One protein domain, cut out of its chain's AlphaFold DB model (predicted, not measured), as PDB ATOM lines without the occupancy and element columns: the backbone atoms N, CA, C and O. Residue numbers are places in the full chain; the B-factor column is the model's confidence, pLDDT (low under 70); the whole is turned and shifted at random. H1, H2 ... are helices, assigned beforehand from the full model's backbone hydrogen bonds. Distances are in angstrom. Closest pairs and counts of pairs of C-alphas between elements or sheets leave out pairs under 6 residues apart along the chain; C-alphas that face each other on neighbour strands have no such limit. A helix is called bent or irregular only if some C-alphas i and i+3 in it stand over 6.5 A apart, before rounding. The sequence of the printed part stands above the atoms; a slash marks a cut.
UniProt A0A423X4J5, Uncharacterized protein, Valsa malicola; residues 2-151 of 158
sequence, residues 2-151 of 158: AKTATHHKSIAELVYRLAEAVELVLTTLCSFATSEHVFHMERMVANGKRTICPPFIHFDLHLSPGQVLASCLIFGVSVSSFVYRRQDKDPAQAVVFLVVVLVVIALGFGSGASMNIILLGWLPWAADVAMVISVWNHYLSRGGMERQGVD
ATOM      1  N   ALA A   2     -19.595  18.944  -7.889       56.41
ATOM      2  CA  ALA A   2     -19.039  17.638  -7.489       56.41
ATOM      3  C   ALA A   2     -19.996  16.748  -6.658       56.41
ATOM      4  O   ALA A   2     -19.990  15.533  -6.807       56.41
ATOM      5  N   LYS A   3     -20.858  17.347  -5.820       55.44
ATOM      6  CA  LYS A   3     -21.748  16.627  -4.884       55.44
ATOM      7  C   LYS A   3     -22.892  15.861  -5.572       55.44
ATOM      8  O   LYS A   3     -23.322  14.821  -5.088       55.44
ATOM      9  N   THR A   4     -23.366  16.351  -6.718       62.66
ATOM     10  CA  THR A   4     -24.402  15.691  -7.530       62.66
ATOM     11  C   THR A   4     -23.851  14.485  -8.292       62.66
ATOM     12  O   THR A   4     -24.544  13.479  -8.428       62.66
ATOM     13  N   ALA A   5     -22.586  14.537  -8.723       61.56
ATOM     14  CA  ALA A   5     -21.928  13.440  -9.433       61.56
ATOM     15  C   ALA A   5     -21.629  12.230  -8.524       61.56
ATOM     16  O   ALA A   5     -21.782  11.086  -8.949       61.56
ATOM     17  N   THR A   6     -21.247  12.458  -7.264       62.22
ATOM     18  CA  THR A   6     -21.050  11.383  -6.275       62.22
ATOM     19  C   THR A   6     -22.364  10.741  -5.839       62.22
ATOM     20  O   THR A   6     -22.429   9.519  -5.717       62.22
ATOM     21  N   HIS A   7     -23.432  11.529  -5.686       65.75
ATOM     22  CA  HIS A   7     -24.753  11.005  -5.329       65.75
ATOM     23  C   HIS A   7     -25.333  10.090  -6.426       65.75
ATOM     24  O   HIS A   7     -25.842   9.011  -6.131       65.75
ATOM     25  N   HIS A   8     -25.177  10.465  -7.702       69.06
ATOM     26  CA  HIS A   8     -25.615   9.637  -8.831       69.06
ATOM     27  C   HIS A   8     -24.877   8.296  -8.919       69.06
ATOM     28  O   HIS A   8     -25.505   7.267  -9.170       69.06
ATOM     29  N   LYS A   9     -23.560   8.287  -8.674       71.31
ATOM     30  CA  LYS A   9     -22.766   7.048  -8.655       71.31
ATOM     31  C   LYS A   9     -23.209   6.108  -7.531       71.31
ATOM     32  O   LYS A   9     -23.348   4.914  -7.769       71.31
ATOM     33  N   SER A  10     -23.495   6.651  -6.346       77.56
ATOM     34  CA  SER A  10     -23.960   5.859  -5.201       77.56
ATOM     35  C   SER A  10     -25.323   5.205  -5.450       77.56
ATOM     36  O   SER A  10     -25.513   4.048  -5.084       77.56
ATOM     37  N   ILE A  11     -26.265   5.916  -6.081       81.69
ATOM     38  CA  ILE A  11     -27.594   5.361  -6.397       81.69
ATOM     39  C   ILE A  11     -27.483   4.263  -7.456       81.69
ATOM     40  O   ILE A  11     -28.057   3.191  -7.282       81.69
ATOM     41  N   ALA A  12     -26.729   4.503  -8.532       82.38
ATOM     42  CA  ALA A  12     -26.551   3.514  -9.593       82.38
ATOM     43  C   ALA A  12     -25.907   2.223  -9.064       82.38
ATOM     44  O   ALA A  12     -26.314   1.125  -9.437       82.38
ATOM     45  N   GLU A  13     -24.939   2.352  -8.155       80.75
ATOM     46  CA  GLU A  13     -24.309   1.205  -7.514       80.75
ATOM     47  C   GLU A  13     -25.269   0.458  -6.579       80.75
ATOM     48  O   GLU A  13     -25.314  -0.768  -6.624       80.75
ATOM     49  N   LEU A  14     -26.086   1.164  -5.792       83.31
ATOM     50  CA  LEU A  14     -27.103   0.534  -4.945       83.31
ATOM     51  C   LEU A  14     -28.118  -0.263  -5.780       83.31
ATOM     52  O   LEU A  14     -28.376  -1.428  -5.486       83.31
ATOM     53  N   VAL A  15     -28.658   0.347  -6.839       86.06
ATOM     54  CA  VAL A  15     -29.619  -0.300  -7.748       86.06
ATOM     55  C   VAL A  15     -28.996  -1.530  -8.403       86.06
ATOM     56  O   VAL A  15     -29.640  -2.572  -8.487       86.06
ATOM     57  N   TYR A  16     -27.730  -1.436  -8.811       82.94
ATOM     58  CA  TYR A  16     -27.005  -2.557  -9.398       82.94
ATOM     59  C   TYR A  16     -26.883  -3.737  -8.425       82.94
ATOM     60  O   TYR A  16     -27.219  -4.861  -8.788       82.94
ATOM     61  N   ARG A  17     -26.481  -3.482  -7.173       83.06
ATOM     62  CA  ARG A  17     -26.359  -4.523  -6.136       83.06
ATOM     63  C   ARG A  17     -27.702  -5.171  -5.802       83.06
ATOM     64  O   ARG A  17     -27.772  -6.384  -5.630       83.06
ATOM     65  N   LEU A  18     -28.764  -4.368  -5.722       87.38
ATOM     66  CA  LEU A  18     -30.117  -4.871  -5.482       87.38
ATOM     67  C   LEU A  18     -30.591  -5.766  -6.631       87.38
ATOM     68  O   LEU A  18     -31.147  -6.828  -6.369       87.38
ATOM     69  N   ALA A  19     -30.336  -5.377  -7.882       86.94
ATOM     70  CA  ALA A  19     -30.689  -6.189  -9.042       86.94
ATOM     71  C   ALA A  19     -29.957  -7.543  -9.043       86.94
ATOM     72  O   ALA A  19     -30.590  -8.565  -9.280       86.94
ATOM     73  N   GLU A  20     -28.659  -7.569  -8.712       87.06
ATOM     74  CA  GLU A  20     -27.901  -8.823  -8.576       87.06
ATOM     75  C   GLU A  20     -28.460  -9.726  -7.470       87.06
ATOM     76  O   GLU A  20     -28.621 -10.926  -7.677       87.06
ATOM     77  N   ALA A  21     -28.781  -9.155  -6.305       86.50
ATOM     78  CA  ALA A  21     -29.341  -9.915  -5.191       86.50
ATOM     79  C   ALA A  21     -30.722 -10.495  -5.534       86.50
ATOM     80  O   ALA A  21     -30.986 -11.659  -5.242       86.50
ATOM     81  N   VAL A  22     -31.586  -9.704  -6.177       89.44
ATOM     82  CA  VAL A  22     -32.914 -10.162  -6.607       89.44
ATOM     83  C   VAL A  22     -32.797 -11.266  -7.652       89.44
ATOM     84  O   VAL A  22     -33.478 -12.278  -7.524       89.44
ATOM     85  N   GLU A  23     -31.923 -11.112  -8.647       89.75
ATOM     86  CA  GLU A  23     -31.716 -12.145  -9.666       89.75
ATOM     87  C   GLU A  23     -31.191 -13.442  -9.058       89.75
ATOM     88  O   GLU A  23     -31.766 -14.483  -9.342       89.75
ATOM     89  N   LEU A  24     -30.193 -13.391  -8.168       88.12
ATOM     90  CA  LEU A  24     -29.678 -14.586  -7.487       88.12
ATOM     91  C   LEU A  24     -30.750 -15.301  -6.662       88.12
ATOM     92  O   LEU A  24     -30.828 -16.528  -6.674       88.12
ATOM     93  N   VAL A  25     -31.584 -14.552  -5.934       89.25
ATOM     94  CA  VAL A  25     -32.680 -15.143  -5.154       89.25
ATOM     95  C   VAL A  25     -33.702 -15.793  -6.085       89.25
ATOM     96  O   VAL A  25     -34.113 -16.926  -5.842       89.25
ATOM     97  N   LEU A  26     -34.091 -15.110  -7.164       88.69
ATOM     98  CA  LEU A  26     -35.051 -15.639  -8.131       88.69
ATOM     99  C   LEU A  26     -34.518 -16.880  -8.847       88.69
ATOM    100  O   LEU A  26     -35.250 -17.864  -8.950       88.69
ATOM    101  N   THR A  27     -33.268 -16.865  -9.316       89.62
ATOM    102  CA  THR A  27     -32.672 -18.012 -10.009       89.62
ATOM    103  C   THR A  27     -32.529 -19.200  -9.071       89.62
ATOM    104  O   THR A  27     -32.977 -20.281  -9.433       89.62
ATOM    105  N   THR A  28     -32.087 -18.980  -7.828       88.12
ATOM    106  CA  THR A  28     -32.005 -20.035  -6.805       88.12
ATOM    107  C   THR A  28     -33.375 -20.668  -6.541       88.12
ATOM    108  O   THR A  28     -33.503 -21.891  -6.533       88.12
ATOM    109  N   LEU A  29     -34.429 -19.858  -6.361       88.19
ATOM    110  CA  LEU A  29     -35.794 -20.366  -6.161       88.19
ATOM    111  C   LEU A  29     -36.298 -21.162  -7.373       88.19
ATOM    112  O   LEU A  29     -36.933 -22.204  -7.204       88.19
ATOM    113  N   CYS A  30     -35.991 -20.707  -8.590       87.00
ATOM    114  CA  CYS A  30     -36.345 -21.429  -9.810       87.00
ATOM    115  C   CYS A  30     -35.573 -22.751  -9.929       87.00
ATOM    116  O   CYS A  30     -36.192 -23.770 -10.223       87.00
ATOM    117  N   SER A  31     -34.268 -22.763  -9.637       87.31
ATOM    118  CA  SER A  31     -33.427 -23.967  -9.609       87.31
ATOM    119  C   SER A  31     -33.947 -25.001  -8.617       87.31
ATOM    120  O   SER A  31     -33.965 -26.197  -8.919       87.31
ATOM    121  N   PHE A  32     -34.417 -24.554  -7.447       86.31
ATOM    122  CA  PHE A  32     -35.102 -25.418  -6.488       86.31
ATOM    123  C   PHE A  32     -36.369 -26.032  -7.090       86.31
ATOM    124  O   PHE A  32     -36.500 -27.256  -7.092       86.31
ATOM    125  N   ALA A  33     -37.264 -25.208  -7.642       85.12
ATOM    126  CA  ALA A  33     -38.537 -25.663  -8.198       85.12
ATOM    127  C   ALA A  33     -38.363 -26.648  -9.370       85.12
ATOM    128  O   ALA A  33     -39.054 -27.666  -9.440       85.12
ATOM    129  N   THR A  34     -37.426 -26.386 -10.290       86.06
ATOM    130  CA  THR A  34     -37.172 -27.271 -11.440       86.06
ATOM    131  C   THR A  34     -36.527 -28.583 -11.015       86.06
ATOM    132  O   THR A  34     -36.909 -29.643 -11.515       86.06
ATOM    133  N   SER A  35     -35.585 -28.526 -10.066       83.81
ATOM    134  CA  SER A  35     -34.910 -29.713  -9.543       83.81
ATOM    135  C   SER A  35     -35.895 -30.640  -8.848       83.81
ATOM    136  O   SER A  35     -35.935 -31.836  -9.119       83.81
ATOM    137  N   GLU A  36     -36.714 -30.092  -7.961       83.31
ATOM    138  CA  GLU A  36     -37.689 -30.870  -7.214       83.31
ATOM    139  C   GLU A  36     -38.703 -31.551  -8.143       83.31
ATOM    140  O   GLU A  36     -38.899 -32.766  -8.054       83.31
ATOM    141  N   HIS A  37     -39.245 -30.809  -9.115       81.62
ATOM    142  CA  HIS A  37     -40.165 -31.364 -10.102       81.62
ATOM    143  C   HIS A  37     -39.535 -32.508 -10.907       81.62
ATOM    144  O   HIS A  37     -40.147 -33.571 -11.048       81.62
ATOM    145  N   VAL A  38     -38.310 -32.328 -11.421       84.44
ATOM    146  CA  VAL A  38     -37.667 -33.371 -12.233       84.44
ATOM    147  C   VAL A  38     -37.315 -34.601 -11.398       84.44
ATOM    148  O   VAL A  38     -37.498 -35.720 -11.870       84.44
ATOM    149  N   PHE A  39     -36.896 -34.431 -10.139       77.94
ATOM    150  CA  PHE A  39     -36.633 -35.563  -9.246       77.94
ATOM    151  C   PHE A  39     -37.913 -36.307  -8.867       77.94
ATOM    152  O   PHE A  39     -37.906 -37.539  -8.833       77.94
ATOM    153  N   HIS A  40     -39.009 -35.595  -8.609       78.12
ATOM    154  CA  HIS A  40     -40.304 -36.206  -8.324       78.12
ATOM    155  C   HIS A  40     -40.817 -37.018  -9.526       78.12
ATOM    156  O   HIS A  40     -41.185 -38.185  -9.379       78.12
ATOM    157  N   MET A  41     -40.743 -36.445 -10.732       78.19
ATOM    158  CA  MET A  41     -41.111 -37.128 -11.978       78.19
ATOM    159  C   MET A  41     -40.243 -38.361 -12.247       78.19
ATOM    160  O   MET A  41     -40.760 -39.437 -12.543       78.19
ATOM    161  N   GLU A  42     -38.926 -38.243 -12.096       78.56
ATOM    162  CA  GLU A  42     -38.000 -39.361 -12.308       78.56
ATOM    163  C   GLU A  42     -38.197 -40.478 -11.278       78.56
ATOM    164  O   GLU A  42     -38.116 -41.650 -11.636       78.56
ATOM    165  N   ARG A  43     -38.541 -40.161 -10.020       73.88
ATOM    166  CA  ARG A  43     -38.901 -41.183  -9.016       73.88
ATOM    167  C   ARG A  43     -40.139 -41.981  -9.420       73.88
ATOM    168  O   ARG A  43     -40.147 -43.199  -9.222       73.88
ATOM    169  N   MET A  44     -41.149 -41.320  -9.989       73.06
ATOM    170  CA  MET A  44     -42.356 -41.987 -10.488       73.06
ATOM    171  C   MET A  44     -42.055 -42.888 -11.690       73.06
ATOM    172  O   MET A  44     -42.522 -44.023 -11.746       73.06
ATOM    173  N   VAL A  45     -41.244 -42.405 -12.636       74.88
ATOM    174  CA  VAL A  45     -40.908 -43.135 -13.872       74.88
ATOM    175  C   VAL A  45     -39.952 -44.300 -13.606       74.88
ATOM    176  O   VAL A  45     -40.124 -45.385 -14.159       74.88
ATOM    177  N   ALA A  46     -38.961 -44.113 -12.734       67.31
ATOM    178  CA  ALA A  46     -37.944 -45.119 -12.433       67.31
ATOM    179  C   ALA A  46     -38.407 -46.192 -11.429       67.31
ATOM    180  O   ALA A  46     -37.593 -47.021 -11.012       67.31
ATOM    181  N   ASN A  47     -39.685 -46.184 -11.024       65.81
ATOM    182  CA  ASN A  47     -40.292 -47.146 -10.097       65.81
ATOM    183  C   ASN A  47     -39.435 -47.387  -8.831       65.81
ATOM    184  O   ASN A  47     -39.187 -48.523  -8.426       65.81
ATOM    185  N   GLY A  48     -38.900 -46.308  -8.243       57.03
ATOM    186  CA  GLY A  48     -38.110 -46.367  -7.006       57.03
ATOM    187  C   GLY A  48     -36.624 -46.736  -7.148       57.03
ATOM    188  O   GLY A  48     -35.946 -46.891  -6.128       57.03
ATOM    189  N   LYS A  49     -36.065 -46.844  -8.363       60.34
ATOM    190  CA  LYS A  49     -34.599 -46.924  -8.530       60.34
ATOM    191  C   LYS A  49     -33.964 -45.621  -8.029       60.34
ATOM    192  O   LYS A  49     -34.311 -44.542  -8.498       60.34
ATOM    193  N   ARG A  50     -33.045 -45.723  -7.059       54.91
ATOM    194  CA  ARG A  50     -32.367 -44.568  -6.447       54.91
ATOM    195  C   ARG A  50     -31.507 -43.848  -7.485       54.91
ATOM    196  O   ARG A  50     -30.370 -44.239  -7.729       54.91
ATOM    197  N   THR A  51     -32.042 -42.792  -8.074       57.19
ATOM    198  CA  THR A  51     -31.236 -41.749  -8.701       57.19
ATOM    199  C   THR A  51     -30.504 -40.979  -7.606       57.19
ATOM    200  O   THR A  51     -31.015 -40.809  -6.496       57.19
ATOM    201  N   ILE A  52     -29.267 -40.569  -7.890       59.81
ATOM    202  CA  ILE A  52     -28.455 -39.769  -6.970       59.81
ATOM    203  C   ILE A  52     -29.138 -38.403  -6.845       59.81
ATOM    204  O   ILE A  52     -28.924 -37.502  -7.653       59.81
ATOM    205  N   CYS A  53     -30.025 -38.268  -5.859       54.47
ATOM    206  CA  CYS A  53     -30.546 -36.973  -5.456       54.47
ATOM    207  C   CYS A  53     -29.420 -36.214  -4.746       54.47
ATOM    208  O   CYS A  53     -28.806 -36.769  -3.830       54.47
ATOM    209  N   PRO A  54     -29.168 -34.943  -5.093       53.31
ATOM    210  CA  PRO A  54     -28.407 -34.083  -4.209       53.31
ATOM    211  C   PRO A  54     -29.143 -34.023  -2.853       53.31
ATOM    212  O   PRO A  54     -30.372 -33.906  -2.828       53.31
ATOM    213  N   PRO A  55     -28.430 -34.114  -1.716       52.75
ATOM    214  CA  PRO A  55     -29.019 -34.299  -0.382       52.75
ATOM    215  C   PRO A  55     -29.886 -33.122   0.112       52.75
ATOM    216  O   PRO A  55     -30.453 -33.182   1.199       52.75
ATOM    217  N   PHE A  56     -30.013 -32.059  -0.683       55.19
ATOM    218  CA  PHE A  56     -30.600 -30.777  -0.300       55.19
ATOM    219  C   PHE A  56     -32.076 -30.598  -0.704       55.19
ATOM    220  O   PHE A  56     -32.643 -29.544  -0.439       55.19
ATOM    221  N   ILE A  57     -32.713 -31.594  -1.338       56.22
ATOM    222  CA  ILE A  57     -34.059 -31.446  -1.928       56.22
ATOM    223  C   ILE A  57     -35.018 -32.481  -1.324       56.22
ATOM    224  O   ILE A  57     -35.183 -33.586  -1.839       56.22
ATOM    225  N   HIS A  58     -35.619 -32.121  -0.190       55.53
ATOM    226  CA  HIS A  58     -36.658 -32.899   0.503       55.53
ATOM    227  C   HIS A  58     -37.928 -32.061   0.723       55.53
ATOM    228  O   HIS A  58     -38.575 -32.166   1.762       55.53
ATOM    229  N   PHE A  59     -38.267 -31.192  -0.228       56.84
ATOM    230  CA  PHE A  59     -39.555 -30.503  -0.233       56.84
ATOM    231  C   PHE A  59     -40.509 -31.261  -1.154       56.84
ATOM    232  O   PHE A  59     -40.078 -31.760  -2.187       56.84
ATOM    233  N   ASP A  60     -41.758 -31.411  -0.715       59.81
ATOM    234  CA  ASP A  60     -42.823 -32.150  -1.405       59.81
ATOM    235  C   ASP A  60     -43.824 -31.129  -1.979       59.81
ATOM    236  O   ASP A  60     -44.969 -30.981  -1.547       59.81
ATOM    237  N   LEU A  61     -43.312 -30.283  -2.863       64.25
ATOM    238  CA  LEU A  61     -43.991 -29.177  -3.517       64.25
ATOM    239  C   LEU A  61     -44.517 -29.684  -4.866       64.25
ATOM    240  O   LEU A  61     -43.841 -29.761  -5.887       64.25
ATOM    241  N   HIS A  62     -45.800 -30.028  -4.893       68.94
ATOM    242  CA  HIS A  62     -46.443 -30.494  -6.116       68.94
ATOM    243  C   HIS A  62     -46.646 -29.337  -7.119       68.94
ATOM    244  O   HIS A  62     -47.706 -28.709  -7.174       68.94
ATOM    245  N   LEU A  63     -45.608 -29.032  -7.905       73.38
ATOM    246  CA  LEU A  63     -45.637 -28.016  -8.957       73.38
ATOM    247  C   LEU A  63     -46.303 -28.549 -10.229       73.38
ATOM    248  O   LEU A  63     -45.929 -29.591 -10.772       73.38
ATOM    249  N   SER A  64     -47.256 -27.780 -10.755       82.56
ATOM    250  CA  SER A  64     -47.844 -28.046 -12.069       82.56
ATOM    251  C   SER A  64     -46.838 -27.769 -13.201       82.56
ATOM    252  O   SER A  64     -45.995 -26.874 -13.068       82.56
ATOM    253  N   PRO A  65     -46.949 -28.444 -14.363       79.81
ATOM    254  CA  PRO A  65     -46.055 -28.209 -15.503       79.81
ATOM    255  C   PRO A  65     -45.985 -26.739 -15.950       79.81
ATOM    256  O   PRO A  65     -44.926 -26.252 -16.340       79.81
ATOM    257  N   GLY A  66     -47.098 -26.002 -15.843       84.12
ATOM    258  CA  GLY A  66     -47.143 -24.572 -16.158       84.12
ATOM    259  C   GLY A  66     -46.289 -23.715 -15.218       84.12
ATOM    260  O   GLY A  66     -45.637 -22.775 -15.667       84.12
ATOM    261  N   GLN A  67     -46.231 -24.059 -13.928       84.19
ATOM    262  CA  GLN A  67     -45.393 -23.350 -12.952       84.19
ATOM    263  C   GLN A  67     -43.902 -23.632 -13.166       84.19
ATOM    264  O   GLN A  67     -43.078 -22.729 -13.014       84.19
ATOM    265  N   VAL A  68     -43.549 -24.855 -13.567       84.69
ATOM    266  CA  VAL A  68     -42.167 -25.218 -13.914       84.69
ATOM    267  C   VAL A  68     -41.712 -24.449 -15.152       84.69
ATOM    268  O   VAL A  68     -40.639 -23.855 -15.140       84.69
ATOM    269  N   LEU A  69     -42.554 -24.367 -16.189       87.19
ATOM    270  CA  LEU A  69     -42.274 -23.559 -17.380       87.19
ATOM    271  C   LEU A  69     -42.081 -22.079 -17.038       87.19
ATOM    272  O   LEU A  69     -41.118 -21.467 -17.497       87.19
ATOM    273  N   ALA A  70     -42.961 -21.514 -16.206       87.62
ATOM    274  CA  ALA A  70     -42.813 -20.141 -15.735       87.62
ATOM    275  C   ALA A  70     -41.485 -19.945 -14.983       87.62
ATOM    276  O   ALA A  70     -40.784 -18.969 -15.236       87.62
ATOM    277  N   SER A  71     -41.100 -20.902 -14.134       86.56
ATOM    278  CA  SER A  71     -39.825 -20.878 -13.404       86.56
ATOM    279  C   SER A  71     -38.628 -20.925 -14.355       86.56
ATOM    280  O   SER A  71     -37.714 -20.121 -14.223       86.56
ATOM    281  N   CYS A  72     -38.653 -21.789 -15.374       86.81
ATOM    282  CA  CYS A  72     -37.605 -21.847 -16.397       86.81
ATOM    283  C   CYS A  72     -37.480 -20.535 -17.187       86.81
ATOM    284  O   CYS A  72     -36.369 -20.095 -17.479       86.81
ATOM    285  N   LEU A  73     -38.603 -19.893 -17.528       89.94
ATOM    286  CA  LEU A  73     -38.593 -18.601 -18.220       89.94
ATOM    287  C   LEU A  73     -38.023 -17.495 -17.329       89.94
ATOM    288  O   LEU A  73     -37.152 -16.748 -17.771       89.94
ATOM    289  N   ILE A  74     -38.469 -17.413 -16.072       90.00
ATOM    290  CA  ILE A  74     -37.954 -16.443 -15.094       90.00
ATOM    291  C   ILE A  74     -36.456 -16.659 -14.873       90.00
ATOM    292  O   ILE A  74     -35.692 -15.693 -14.886       90.00
ATOM    293  N   PHE A  75     -36.028 -17.915 -14.735       89.50
ATOM    294  CA  PHE A  75     -34.625 -18.292 -14.615       89.50
ATOM    295  C   PHE A  75     -33.818 -17.811 -15.823       89.50
ATOM    296  O   PHE A  75     -32.856 -17.062 -15.667       89.50
ATOM    297  N   GLY A  76     -34.247 -18.170 -17.036       87.88
ATOM    298  CA  GLY A  76     -33.557 -17.798 -18.268       87.88
ATOM    299  C   GLY A  76     -33.458 -16.284 -18.457       87.88
ATOM    300  O   GLY A  76     -32.391 -15.779 -18.806       87.88
ATOM    301  N   VAL A  77     -34.537 -15.547 -18.174       89.00
ATOM    302  CA  VAL A  77     -34.548 -14.077 -18.238       89.00
ATOM    303  C   VAL A  77     -33.606 -13.476 -17.195       89.00
ATOM    304  O   VAL A  77     -32.838 -12.578 -17.532       89.00
ATOM    305  N   SER A  78     -33.610 -13.989 -15.963       87.25
ATOM    306  CA  SER A  78     -32.758 -13.489 -14.875       87.25
ATOM    307  C   SER A  78     -31.275 -13.725 -15.166       87.25
ATOM    308  O   SER A  78     -30.479 -12.794 -15.080       87.25
ATOM    309  N   VAL A  79     -30.907 -14.934 -15.605       86.94
ATOM    310  CA  VAL A  79     -29.531 -15.263 -16.006       86.94
ATOM    311  C   VAL A  79     -29.101 -14.424 -17.208       86.94
ATOM    312  O   VAL A  79     -28.007 -13.864 -17.207       86.94
ATOM    313  N   SER A  80     -29.957 -14.281 -18.223       87.69
ATOM    314  CA  SER A  80     -29.632 -13.490 -19.419       87.69
ATOM    315  C   SER A  80     -29.456 -12.009 -19.089       87.69
ATOM    316  O   SER A  80     -28.501 -11.388 -19.549       87.69
ATOM    317  N   SER A  81     -30.337 -11.451 -18.254       86.94
ATOM    318  CA  SER A  81     -30.237 -10.081 -17.743       86.94
ATOM    319  C   SER A  81     -28.935  -9.873 -16.963       86.94
ATOM    320  O   SER A  81     -28.207  -8.909 -17.218       86.94
ATOM    321  N   PHE A  82     -28.584 -10.810 -16.077       84.94
ATOM    322  CA  PHE A  82     -27.333 -10.775 -15.322       84.94
ATOM    323  C   PHE A  82     -26.101 -10.795 -16.236       84.94
ATOM    324  O   PHE A  82     -25.211  -9.950 -16.106       84.94
ATOM    325  N   VAL A  83     -26.059 -11.739 -17.184       85.00
ATOM    326  CA  VAL A  83     -24.962 -11.883 -18.152       85.00
ATOM    327  C   VAL A  83     -24.833 -10.625 -19.002       85.00
ATOM    328  O   VAL A  83     -23.736 -10.086 -19.105       85.00
ATOM    329  N   TYR A  84     -25.939 -10.098 -19.530       85.31
ATOM    330  CA  TYR A  84     -25.940  -8.879 -20.338       85.31
ATOM    331  C   TYR A  84     -25.336  -7.686 -19.583       85.31
ATOM    332  O   TYR A  84     -24.493  -6.970 -20.116       85.31
ATOM    333  N   ARG A  85     -25.683  -7.499 -18.300       82.12
ATOM    334  CA  ARG A  85     -25.126  -6.399 -17.488       82.12
ATOM    335  C   ARG A  85     -23.643  -6.558 -17.141       82.12
ATOM    336  O   ARG A  85     -23.018  -5.576 -16.724       82.12
ATOM    337  N   ARG A  86     -23.097  -7.772 -17.221       76.94
ATOM    338  CA  ARG A  86     -21.699  -8.074 -16.879       76.94
ATOM    339  C   ARG A  86     -20.808  -8.368 -18.075       76.94
ATOM    340  O   ARG A  86     -19.595  -8.348 -17.898       76.94
ATOM    341  N   GLN A  87     -21.370  -8.542 -19.266       79.12
ATOM    342  CA  GLN A  87     -20.621  -8.809 -20.491       79.12
ATOM    343  C   GLN A  87     -19.502  -7.783 -20.732       79.12
ATOM    344  O   GLN A  87     -18.390  -8.166 -21.081       79.12
ATOM    345  N   ASP A  88     -19.760  -6.502 -20.454       74.19
ATOM    346  CA  ASP A  88     -18.767  -5.430 -20.619       74.19
ATOM    347  C   ASP A  88     -17.763  -5.318 -19.455       74.19
ATOM    348  O   ASP A  88     -16.757  -4.617 -19.566       74.19
ATOM    349  N   LYS A  89     -18.033  -5.960 -18.310       72.25
ATOM    350  CA  LYS A  89     -17.257  -5.808 -17.064       72.25
ATOM    351  C   LYS A  89     -16.425  -7.035 -16.698       72.25
ATOM    352  O   LYS A  89     -15.431  -6.881 -15.995       72.25
ATOM    353  N   ASP A  90     -16.842  -8.226 -17.116       72.06
ATOM    354  CA  ASP A  90     -16.171  -9.488 -16.806       72.06
ATOM    355  C   ASP A  90     -16.172 -10.419 -18.036       72.06
ATOM    356  O   ASP A  90     -17.063 -11.260 -18.191       72.06
ATOM    357  N   PRO A  91     -15.174 -10.297 -18.933       72.00
ATOM    358  CA  PRO A  91     -15.060 -11.168 -20.102       72.00
ATOM    359  C   PRO A  91     -14.752 -12.628 -19.728       72.00
ATOM    360  O   PRO A  91     -15.003 -13.532 -20.528       72.00
ATOM    361  N   ALA A  92     -14.242 -12.888 -18.517       76.19
ATOM    362  CA  ALA A  92     -13.981 -14.243 -18.038       76.19
ATOM    363  C   ALA A  92     -15.270 -14.962 -17.605       76.19
ATOM    364  O   ALA A  92     -15.292 -16.193 -17.563       76.19
ATOM    365  N   GLN A  93     -16.367 -14.233 -17.360       80.56
ATOM    366  CA  GLN A  93     -17.650 -14.813 -16.960       80.56
ATOM    367  C   GLN A  93     -18.153 -15.872 -17.948       80.56
ATOM    368  O   GLN A  93     -18.611 -16.930 -17.519       80.56
ATOM    369  N   ALA A  94     -18.046 -15.627 -19.258       80.44
ATOM    370  CA  ALA A  94     -18.478 -16.595 -20.267       80.44
ATOM    371  C   ALA A  94     -17.687 -17.912 -20.172       80.44
ATOM    372  O   ALA A  94     -18.260 -18.995 -20.289       80.44
ATOM    373  N   VAL A  95     -16.384 -17.822 -19.891       83.44
ATOM    374  CA  VAL A  95     -15.512 -18.990 -19.701       83.44
ATOM    375  C   VAL A  95     -15.877 -19.732 -18.417       83.44
ATOM    376  O   VAL A  95     -15.985 -20.954 -18.439       83.44
ATOM    377  N   VAL A  96     -16.130 -19.014 -17.316       85.31
ATOM    378  CA  VAL A  96     -16.574 -19.621 -16.049       85.31
ATOM    379  C   VAL A  96     -17.889 -20.375 -16.243       85.31
ATOM    380  O   VAL A  96     -17.982 -21.537 -15.852       85.31
ATOM    381  N   PHE A  97     -18.873 -19.760 -16.903       85.19
ATOM    382  CA  PHE A  97     -20.138 -20.417 -17.239       85.19
ATOM    383  C   PHE A  97     -19.912 -21.680 -18.073       85.19
ATOM    384  O   PHE A  97     -20.438 -22.737 -17.733       85.19
ATOM    385  N   LEU A  98     -19.095 -21.596 -19.128       88.00
ATOM    386  CA  LEU A  98     -18.792 -22.736 -19.991       88.00
ATOM    387  C   LEU A  98     -18.155 -23.891 -19.204       88.00
ATOM    388  O   LEU A  98     -18.604 -25.029 -19.315       88.00
ATOM    389  N   VAL A  99     -17.136 -23.604 -18.391       88.62
ATOM    390  CA  VAL A  99     -16.422 -24.618 -17.601       88.62
ATOM    391  C   VAL A  99     -17.362 -25.291 -16.604       88.62
ATOM    392  O   VAL A  99     -17.404 -26.518 -16.540       88.62
ATOM    393  N   VAL A 100     -18.148 -24.509 -15.861       88.44
ATOM    394  CA  VAL A 100     -19.076 -25.044 -14.855       88.44
ATOM    395  C   VAL A 100     -20.156 -25.913 -15.509       88.44
ATOM    396  O   VAL A 100     -20.423 -27.018 -15.031       88.44
ATOM    397  N   VAL A 101     -20.713 -25.482 -16.645       88.31
ATOM    398  CA  VAL A 101     -21.688 -26.268 -17.418       88.31
ATOM    399  C   VAL A 101     -21.082 -27.580 -17.915       88.31
ATOM    400  O   VAL A 101     -21.689 -28.637 -17.741       88.31
ATOM    401  N   LEU A 102     -19.876 -27.548 -18.489       90.62
ATOM    402  CA  LEU A 102     -19.208 -28.754 -18.985       90.62
ATOM    403  C   LEU A 102     -18.917 -29.755 -17.864       90.62
ATOM    404  O   LEU A 102     -19.145 -30.951 -18.046       90.62
ATOM    405  N   VAL A 103     -18.465 -29.280 -16.700       89.00
ATOM    406  CA  VAL A 103     -18.227 -30.133 -15.527       89.00
ATOM    407  C   VAL A 103     -19.521 -30.805 -15.080       89.00
ATOM    408  O   VAL A 103     -19.538 -32.017 -14.874       89.00
ATOM    409  N   VAL A 104     -20.619 -30.055 -14.979       88.19
ATOM    410  CA  VAL A 104     -21.913 -30.614 -14.567       88.19
ATOM    411  C   VAL A 104     -22.443 -31.630 -15.575       88.19
ATOM    412  O   VAL A 104     -22.915 -32.694 -15.172       88.19
ATOM    413  N   ILE A 105     -22.313 -31.363 -16.876       87.94
ATOM    414  CA  ILE A 105     -22.696 -32.316 -17.924       87.94
ATOM    415  C   ILE A 105     -21.844 -33.592 -17.832       87.94
ATOM    416  O   ILE A 105     -22.389 -34.696 -17.875       87.94
ATOM    417  N   ALA A 106     -20.526 -33.459 -17.656       88.12
ATOM    418  CA  ALA A 106     -19.613 -34.594 -17.542       88.12
ATOM    419  C   ALA A 106     -19.910 -35.455 -16.304       88.12
ATOM    420  O   ALA A 106     -19.980 -36.680 -16.412       88.12
ATOM    421  N   LEU A 107     -20.149 -34.829 -15.146       86.12
ATOM    422  CA  LEU A 107     -20.588 -35.524 -13.933       86.12
ATOM    423  C   LEU A 107     -21.949 -36.201 -14.146       86.12
ATOM    424  O   LEU A 107     -22.165 -37.321 -13.683       86.12
ATOM    425  N   GLY A 108     -22.853 -35.540 -14.872       82.81
ATOM    426  CA  GLY A 108     -24.184 -36.040 -15.205       82.81
ATOM    427  C   GLY A 108     -24.114 -37.363 -15.947       82.81
ATOM    428  O   GLY A 108     -24.614 -38.380 -15.466       82.81
ATOM    429  N   PHE A 109     -23.400 -37.373 -17.070       83.12
ATOM    430  CA  PHE A 109     -23.182 -38.587 -17.849       83.12
ATOM    431  C   PHE A 109     -22.372 -39.640 -17.088       83.12
ATOM    432  O   PHE A 109     -22.733 -40.815 -17.120       83.12
ATOM    433  N   GLY A 110     -21.324 -39.241 -16.360       84.62
ATOM    434  CA  GLY A 110     -20.498 -40.164 -15.575       84.62
ATOM    435  C   GLY A 110     -21.262 -40.868 -14.448       84.62
ATOM    436  O   GLY A 110     -20.943 -42.000 -14.098       84.62
ATOM    437  N   SER A 111     -22.303 -40.227 -13.913       78.88
ATOM    438  CA  SER A 111     -23.187 -40.796 -12.887       78.88
ATOM    439  C   SER A 111     -24.348 -41.628 -13.452       78.88
ATOM    440  O   SER A 111     -25.107 -42.221 -12.684       78.88
ATOM    441  N   GLY A 112     -24.502 -41.675 -14.781       78.38
ATOM    442  CA  GLY A 112     -25.631 -42.332 -15.441       78.38
ATOM    443  C   GLY A 112     -26.969 -41.607 -15.250       78.38
ATOM    444  O   GLY A 112     -28.019 -42.240 -15.358       78.38
ATOM    445  N   ALA A 113     -26.953 -40.307 -14.932       78.19
ATOM    446  CA  ALA A 113     -28.168 -39.512 -14.782       78.19
ATOM    447  C   ALA A 113     -28.902 -39.347 -16.123       78.19
ATOM    448  O   ALA A 113     -28.286 -39.270 -17.189       78.19
ATOM    449  N   SER A 114     -30.235 -39.264 -16.072       83.50
ATOM    450  CA  SER A 114     -31.033 -38.968 -17.261       83.50
ATOM    451  C   SER A 114     -30.779 -37.534 -17.737       83.50
ATOM    452  O   SER A 114     -30.469 -36.637 -16.947       83.50
ATOM    453  N   MET A 115     -30.958 -37.290 -19.037       82.88
ATOM    454  CA  MET A 115     -30.786 -35.951 -19.610       82.88
ATOM    455  C   MET A 115     -31.718 -34.919 -18.953       82.88
ATOM    456  O   MET A 115     -31.321 -33.770 -18.777       82.88
ATOM    457  N   ASN A 116     -32.910 -35.338 -18.517       84.50
ATOM    458  CA  ASN A 116     -33.848 -34.484 -17.789       84.50
ATOM    459  C   ASN A 116     -33.255 -34.010 -16.454       84.50
ATOM    460  O   ASN A 116     -33.291 -32.816 -16.162       84.50
ATOM    461  N   ILE A 117     -32.663 -34.919 -15.669       82.56
ATOM    462  CA  ILE A 117     -32.025 -34.589 -14.383       82.56
ATOM    463  C   ILE A 117     -30.838 -33.653 -14.595       82.56
ATOM    464  O   ILE A 117     -30.666 -32.697 -13.841       82.56
ATOM    465  N   ILE A 118     -30.032 -33.893 -15.629       85.06
ATOM    466  CA  ILE A 118     -28.883 -33.032 -15.928       85.06
ATOM    467  C   ILE A 118     -29.366 -31.620 -16.284       85.06
ATOM    468  O   ILE A 118     -28.859 -30.648 -15.731       85.06
ATOM    469  N   LEU A 119     -30.363 -31.501 -17.167       85.75
ATOM    470  CA  LEU A 119     -30.796 -30.219 -17.723       85.75
ATOM    471  C   LEU A 119     -31.661 -29.386 -16.766       85.75
ATOM    472  O   LEU A 119     -31.501 -28.174 -16.707       85.75
ATOM    473  N   LEU A 120     -32.594 -30.012 -16.048       83.31
ATOM    474  CA  LEU A 120     -33.551 -29.314 -15.173       83.31
ATOM    475  C   LEU A 120     -33.181 -29.403 -13.694       83.31
ATOM    476  O   LEU A 120     -33.616 -28.570 -12.901       83.31
ATOM    477  N   GLY A 121     -32.391 -30.413 -13.334       82.75
ATOM    478  CA  GLY A 121     -31.858 -30.586 -11.996       82.75
ATOM    479  C   GLY A 121     -30.530 -29.867 -11.864       82.75
ATOM    480  O   GLY A 121     -30.437 -28.892 -11.144       82.75
ATOM    481  N   TRP A 122     -29.480 -30.323 -12.541       84.00
ATOM    482  CA  TRP A 122     -28.125 -29.879 -12.196       84.00
ATOM    483  C   TRP A 122     -27.698 -28.580 -12.881       84.00
ATOM    484  O   TRP A 122     -26.987 -27.777 -12.281       84.00
ATOM    485  N   LEU A 123     -28.128 -28.359 -14.123       87.25
ATOM    486  CA  LEU A 123     -27.731 -27.191 -14.908       87.25
ATOM    487  C   LEU A 123     -28.166 -25.845 -14.288       87.25
ATOM    488  O   LEU A 123     -27.339 -24.932 -14.285       87.25
ATOM    489  N   PRO A 124     -29.386 -25.689 -13.727       86.50
ATOM    490  CA  PRO A 124     -29.791 -24.437 -13.085       86.50
ATOM    491  C   PRO A 124     -28.895 -24.075 -11.893       86.50
ATOM    492  O   PRO A 124     -28.375 -22.964 -11.822       86.50
ATOM    493  N   TRP A 125     -28.574 -25.059 -11.042       87.12
ATOM    494  CA  TRP A 125     -27.608 -24.896  -9.950       87.12
ATOM    495  C   TRP A 125     -26.204 -24.541 -10.440       87.12
ATOM    496  O   TRP A 125     -25.514 -23.729  -9.825       87.12
ATOM    497  N   ALA A 126     -25.769 -25.133 -11.553       88.12
ATOM    498  CA  ALA A 126     -24.487 -24.822 -12.175       88.12
ATOM    499  C   ALA A 126     -24.406 -23.334 -12.557       88.12
ATOM    500  O   ALA A 126     -23.411 -22.658 -12.289       88.12
ATOM    501  N   ALA A 127     -25.481 -22.813 -13.148       87.00
ATOM    502  CA  ALA A 127     -25.592 -21.409 -13.510       87.00
ATOM    503  C   ALA A 127     -25.671 -20.490 -12.276       87.00
ATOM    504  O   ALA A 127     -24.990 -19.466 -12.269       87.00
ATOM    505  N   ASP A 128     -26.377 -20.876 -11.206       87.56
ATOM    506  CA  ASP A 128     -26.366 -20.128  -9.936       87.56
ATOM    507  C   ASP A 128     -24.949 -20.021  -9.352       87.56
ATOM    508  O   ASP A 128     -24.492 -18.934  -8.992       87.56
ATOM    509  N   VAL A 129     -24.204 -21.132  -9.321       87.88
ATOM    510  CA  VAL A 129     -22.804 -21.149  -8.865       87.88
ATOM    511  C   VAL A 129     -21.936 -20.241  -9.735       87.88
ATOM    512  O   VAL A 129     -21.136 -19.468  -9.206       87.88
ATOM    513  N   ALA A 130     -22.107 -20.277 -11.059       87.62
ATOM    514  CA  ALA A 130     -21.370 -19.406 -11.969       87.62
ATOM    515  C   ALA A 130     -21.688 -17.916 -11.737       87.62
ATOM    516  O   ALA A 130     -20.773 -17.086 -11.748       87.62
ATOM    517  N   MET A 131     -22.951 -17.571 -11.462       87.50
ATOM    518  CA  MET A 131     -23.341 -16.211 -11.079       87.50
ATOM    519  C   MET A 131     -22.668 -15.792  -9.770       87.50
ATOM    520  O   MET A 131     -22.057 -14.727  -9.727       87.50
ATOM    521  N   VAL A 132     -22.696 -16.632  -8.730       87.31
ATOM    522  CA  VAL A 132     -22.052 -16.340  -7.435       87.31
ATOM    523  C   VAL A 132     -20.542 -16.151  -7.585       87.31
ATOM    524  O   VAL A 132     -19.994 -15.192  -7.038       87.31
ATOM    525  N   ILE A 133     -19.866 -17.010  -8.355       85.75
ATOM    526  CA  ILE A 133     -18.425 -16.886  -8.626       85.75
ATOM    527  C   ILE A 133     -18.130 -15.572  -9.347       85.75
ATOM    528  O   ILE A 133     -17.221 -14.847  -8.942       85.75
ATOM    529  N   SER A 134     -18.915 -15.233 -10.376       82.88
ATOM    530  CA  SER A 134     -18.788 -13.953 -11.077       82.88
ATOM    531  C   SER A 134     -18.945 -12.796 -10.086       82.88
ATOM    532  O   SER A 134     -18.096 -11.898 -10.018       82.88
ATOM    533  N   VAL A 135     -19.991 -12.819  -9.253       82.38
ATOM    534  CA  VAL A 135     -20.242 -11.791  -8.235       82.38
ATOM    535  C   VAL A 135     -19.047 -11.626  -7.303       82.38
ATOM    536  O   VAL A 135     -18.553 -10.507  -7.134       82.38
ATOM    537  N   TRP A 136     -18.529 -12.732  -6.778       82.56
ATOM    538  CA  TRP A 136     -17.369 -12.738  -5.897       82.56
ATOM    539  C   TRP A 136     -16.120 -12.165  -6.572       82.56
ATOM    540  O   TRP A 136     -15.444 -11.315  -5.993       82.56
ATOM    541  N   ASN A 137     -15.836 -12.584  -7.807       79.62
ATOM    542  CA  ASN A 137     -14.671 -12.136  -8.567       79.62
ATOM    543  C   ASN A 137     -14.689 -10.616  -8.800       79.62
ATOM    544  O   ASN A 137     -13.671  -9.935  -8.645       79.62
ATOM    545  N   HIS A 138     -15.870 -10.065  -9.091       76.12
ATOM    546  CA  HIS A 138     -16.046  -8.627  -9.274       76.12
ATOM    547  C   HIS A 138     -15.773  -7.840  -7.985       76.12
ATOM    548  O   HIS A 138     -15.042  -6.848  -8.016       76.12
ATOM    549  N   TYR A 139     -16.311  -8.281  -6.843       75.00
ATOM    550  CA  TYR A 139     -16.064  -7.610  -5.562       75.00
ATOM    551  C   TYR A 139     -14.613  -7.749  -5.098       75.00
ATOM    552  O   TYR A 139     -14.044  -6.783  -4.585       75.00
ATOM    553  N   LEU A 140     -13.996  -8.911  -5.319       72.75
ATOM    554  CA  LEU A 140     -12.607  -9.150  -4.943       72.75
ATOM    555  C   LEU A 140     -11.644  -8.284  -5.766       72.75
ATOM    556  O   LEU A 140     -10.739  -7.671  -5.202       72.75
ATOM    557  N   SER A 141     -11.890  -8.147  -7.072       67.50
ATOM    558  CA  SER A 141     -11.101  -7.271  -7.949       67.50
ATOM    559  C   SER A 141     -11.222  -5.796  -7.548       67.50
ATOM    560  O   SER A 141     -10.238  -5.056  -7.565       67.50
ATOM    561  N   ARG A 142     -12.414  -5.370  -7.105       62.34
ATOM    562  CA  ARG A 142     -12.657  -4.001  -6.624       62.34
ATOM    563  C   ARG A 142     -11.972  -3.711  -5.283       62.34
ATOM    564  O   ARG A 142     -11.417  -2.631  -5.124       62.34
ATOM    565  N   GLY A 143     -11.962  -4.673  -4.358       54.62
ATOM    566  CA  GLY A 143     -11.253  -4.552  -3.076       54.62
ATOM    567  C   GLY A 143      -9.729  -4.702  -3.187       54.62
ATOM    568  O   GLY A 143      -8.993  -4.148  -2.372       54.62
ATOM    569  N   GLY A 144      -9.238  -5.421  -4.203       48.44
ATOM    570  CA  GLY A 144      -7.808  -5.596  -4.474       48.44
ATOM    571  C   GLY A 144      -7.132  -4.339  -5.030       48.44
ATOM    572  O   GLY A 144      -6.039  -3.988  -4.586       48.44
ATOM    573  N   MET A 145      -7.800  -3.607  -5.934       49.53
ATOM    574  CA  MET A 145      -7.275  -2.333  -6.460       49.53
ATOM    575  C   MET A 145      -7.143  -1.249  -5.381       49.53
ATOM    576  O   MET A 145      -6.253  -0.405  -5.470       49.53
ATOM    577  N   GLU A 146      -7.973  -1.285  -4.336       46.72
ATOM    578  CA  GLU A 146      -7.882  -0.340  -3.218       46.72
ATOM    579  C   GLU A 146      -6.631  -0.580  -2.348       46.72
ATOM    580  O   GLU A 146      -6.111   0.358  -1.749       46.72
ATOM    581  N   ARG A 147      -6.080  -1.805  -2.336       47.59
ATOM    582  CA  ARG A 147      -4.835  -2.123  -1.611       47.59
ATOM    583  C   ARG A 147      -3.572  -1.758  -2.393       47.59
ATOM    584  O   ARG A 147      -2.635  -1.236  -1.798       47.59
ATOM    585  N   GLN A 148      -3.554  -1.941  -3.716       47.06
ATOM    586  CA  GLN A 148      -2.379  -1.590  -4.532       47.06
ATOM    587  C   GLN A 148      -2.096  -0.080  -4.579       47.06
ATOM    588  O   GLN A 148      -0.937   0.321  -4.552       47.06
ATOM    589  N   GLY A 149      -3.129   0.770  -4.569       48.62
ATOM    590  CA  GLY A 149      -2.941   2.228  -4.549       48.62
ATOM    591  C   GLY A 149      -2.395   2.786  -3.226       48.62
ATOM    592  O   GLY A 149      -1.879   3.905  -3.198       48.62
ATOM    593  N   VAL A 150      -2.504   2.023  -2.132       50.84
ATOM    594  CA  VAL A 150      -1.946   2.389  -0.821       50.84
ATOM    595  C   VAL A 150      -0.473   1.983  -0.731       50.84
ATOM    596  O   VAL A 150       0.337   2.786  -0.273       50.84
ATOM    597  N   ASP A 151      -0.104   0.806  -1.246       51.69
ATOM    598  CA  ASP A 151       1.296   0.357  -1.261       51.69
ATOM    599  C   ASP A 151       2.174   1.180  -2.221       51.69
ATOM    600  O   ASP A 151       3.300   1.534  -1.872       51.69
TER     601      ASP A 151
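What this domain is: This is residues 2 to 151 of the 158 residues of an uncharacterized protein of Valsa malicola (UniProt A0A423X4J5). Two long helices, H1 and H4, run opposite ways side by side over part of their lengths, while the shorter H2 folds back over H1 and the shorter H3 packs on H4. From this helical body, residues 2 to 15 of H1 and 139 to 151 of H4 stick out toward the same end as two spread arms, and residues 44 to 49 stick out at the other end. The printed part has 150 residues with four named helices in the order H1, H2, H3, H4 and no named strand, and its class is all helix. The whole is loose, with a radius of gyration of the C-alphas of 18.9 A and spans of 68 by 31 by 23 A.

How they stand to each other: H1, residues 2 to 45, H2, residues 65 to 86, and H4, residues 115 to 151, form a bundle, a group of helices side by side. H1 touches H2 with its residues 20 to 37 alone; the closest C-alphas, those of Thr 27 and Phe 75, are 5.0 A apart. This helical hairpin runs opposite ways at a shallow tilt of 34 degrees, only just short of steep. Residues 24 to 42 of H1 touch residues 116 to 132 of H4, with the C-alphas of Ser 35 and Gly 121 closest at 4.0 A, opposite ways at a shallow tilt of 25 degrees. Residues 75 to 82 of H2 touch residues 124 to 131 of H4, the same way at a shallow tilt of 25 degrees; the closest C-alphas, those of Val 79 and Ala 127, are 7.7 A apart. H3, residues 93 to 110, forms a helical hairpin with H4: they touch, opposite ways at a steep tilt of 36 degrees, only just past shallow, and the closest C-alphas, those of Phe 97 and Ala 130, are 5.5 A apart. H4 is the hub, touching the other three helices. H2 and H3 are close but not clearly touching, with the C-alphas of Arg 86 and Gln 93 closest at 7.9 A, and H1 and H3 are apart. In H1, H2 and H3 every O i to N i+4 pair is within hydrogen-bond range; in H4, 27 of 33 are.

Where its parts are: H1 begins at C-alpha 2, (-19.039, 17.638, -7.489), and measures 64.9 A from first to last C-alpha. H2 measures 31.6 A and H3 25.5 A. H4 measures 51.8 A and ends at C-alpha 151, (1.296, 0.357, -1.261). It has a kink of 34 degrees near residue 123 and is only just irregular: C-alphas 121 and 124 are 6.6 A apart.

The domain as a whole: The two C-alphas farthest apart, those of Ala 2 and Asn 47, are 68.2 A apart. Without the stretches that stand free, the body of 117 residues spans 42 by 30 by 20 A. The printed part has no cut. The link from H1 to H2, residues 46 to 64, is long; H2 to H3 is short and H3 to H4 tight. The mean pLDDT of the printed part is 77.6, and residues 2 to 8, 46 to 62 and 141 to 151 are under 70.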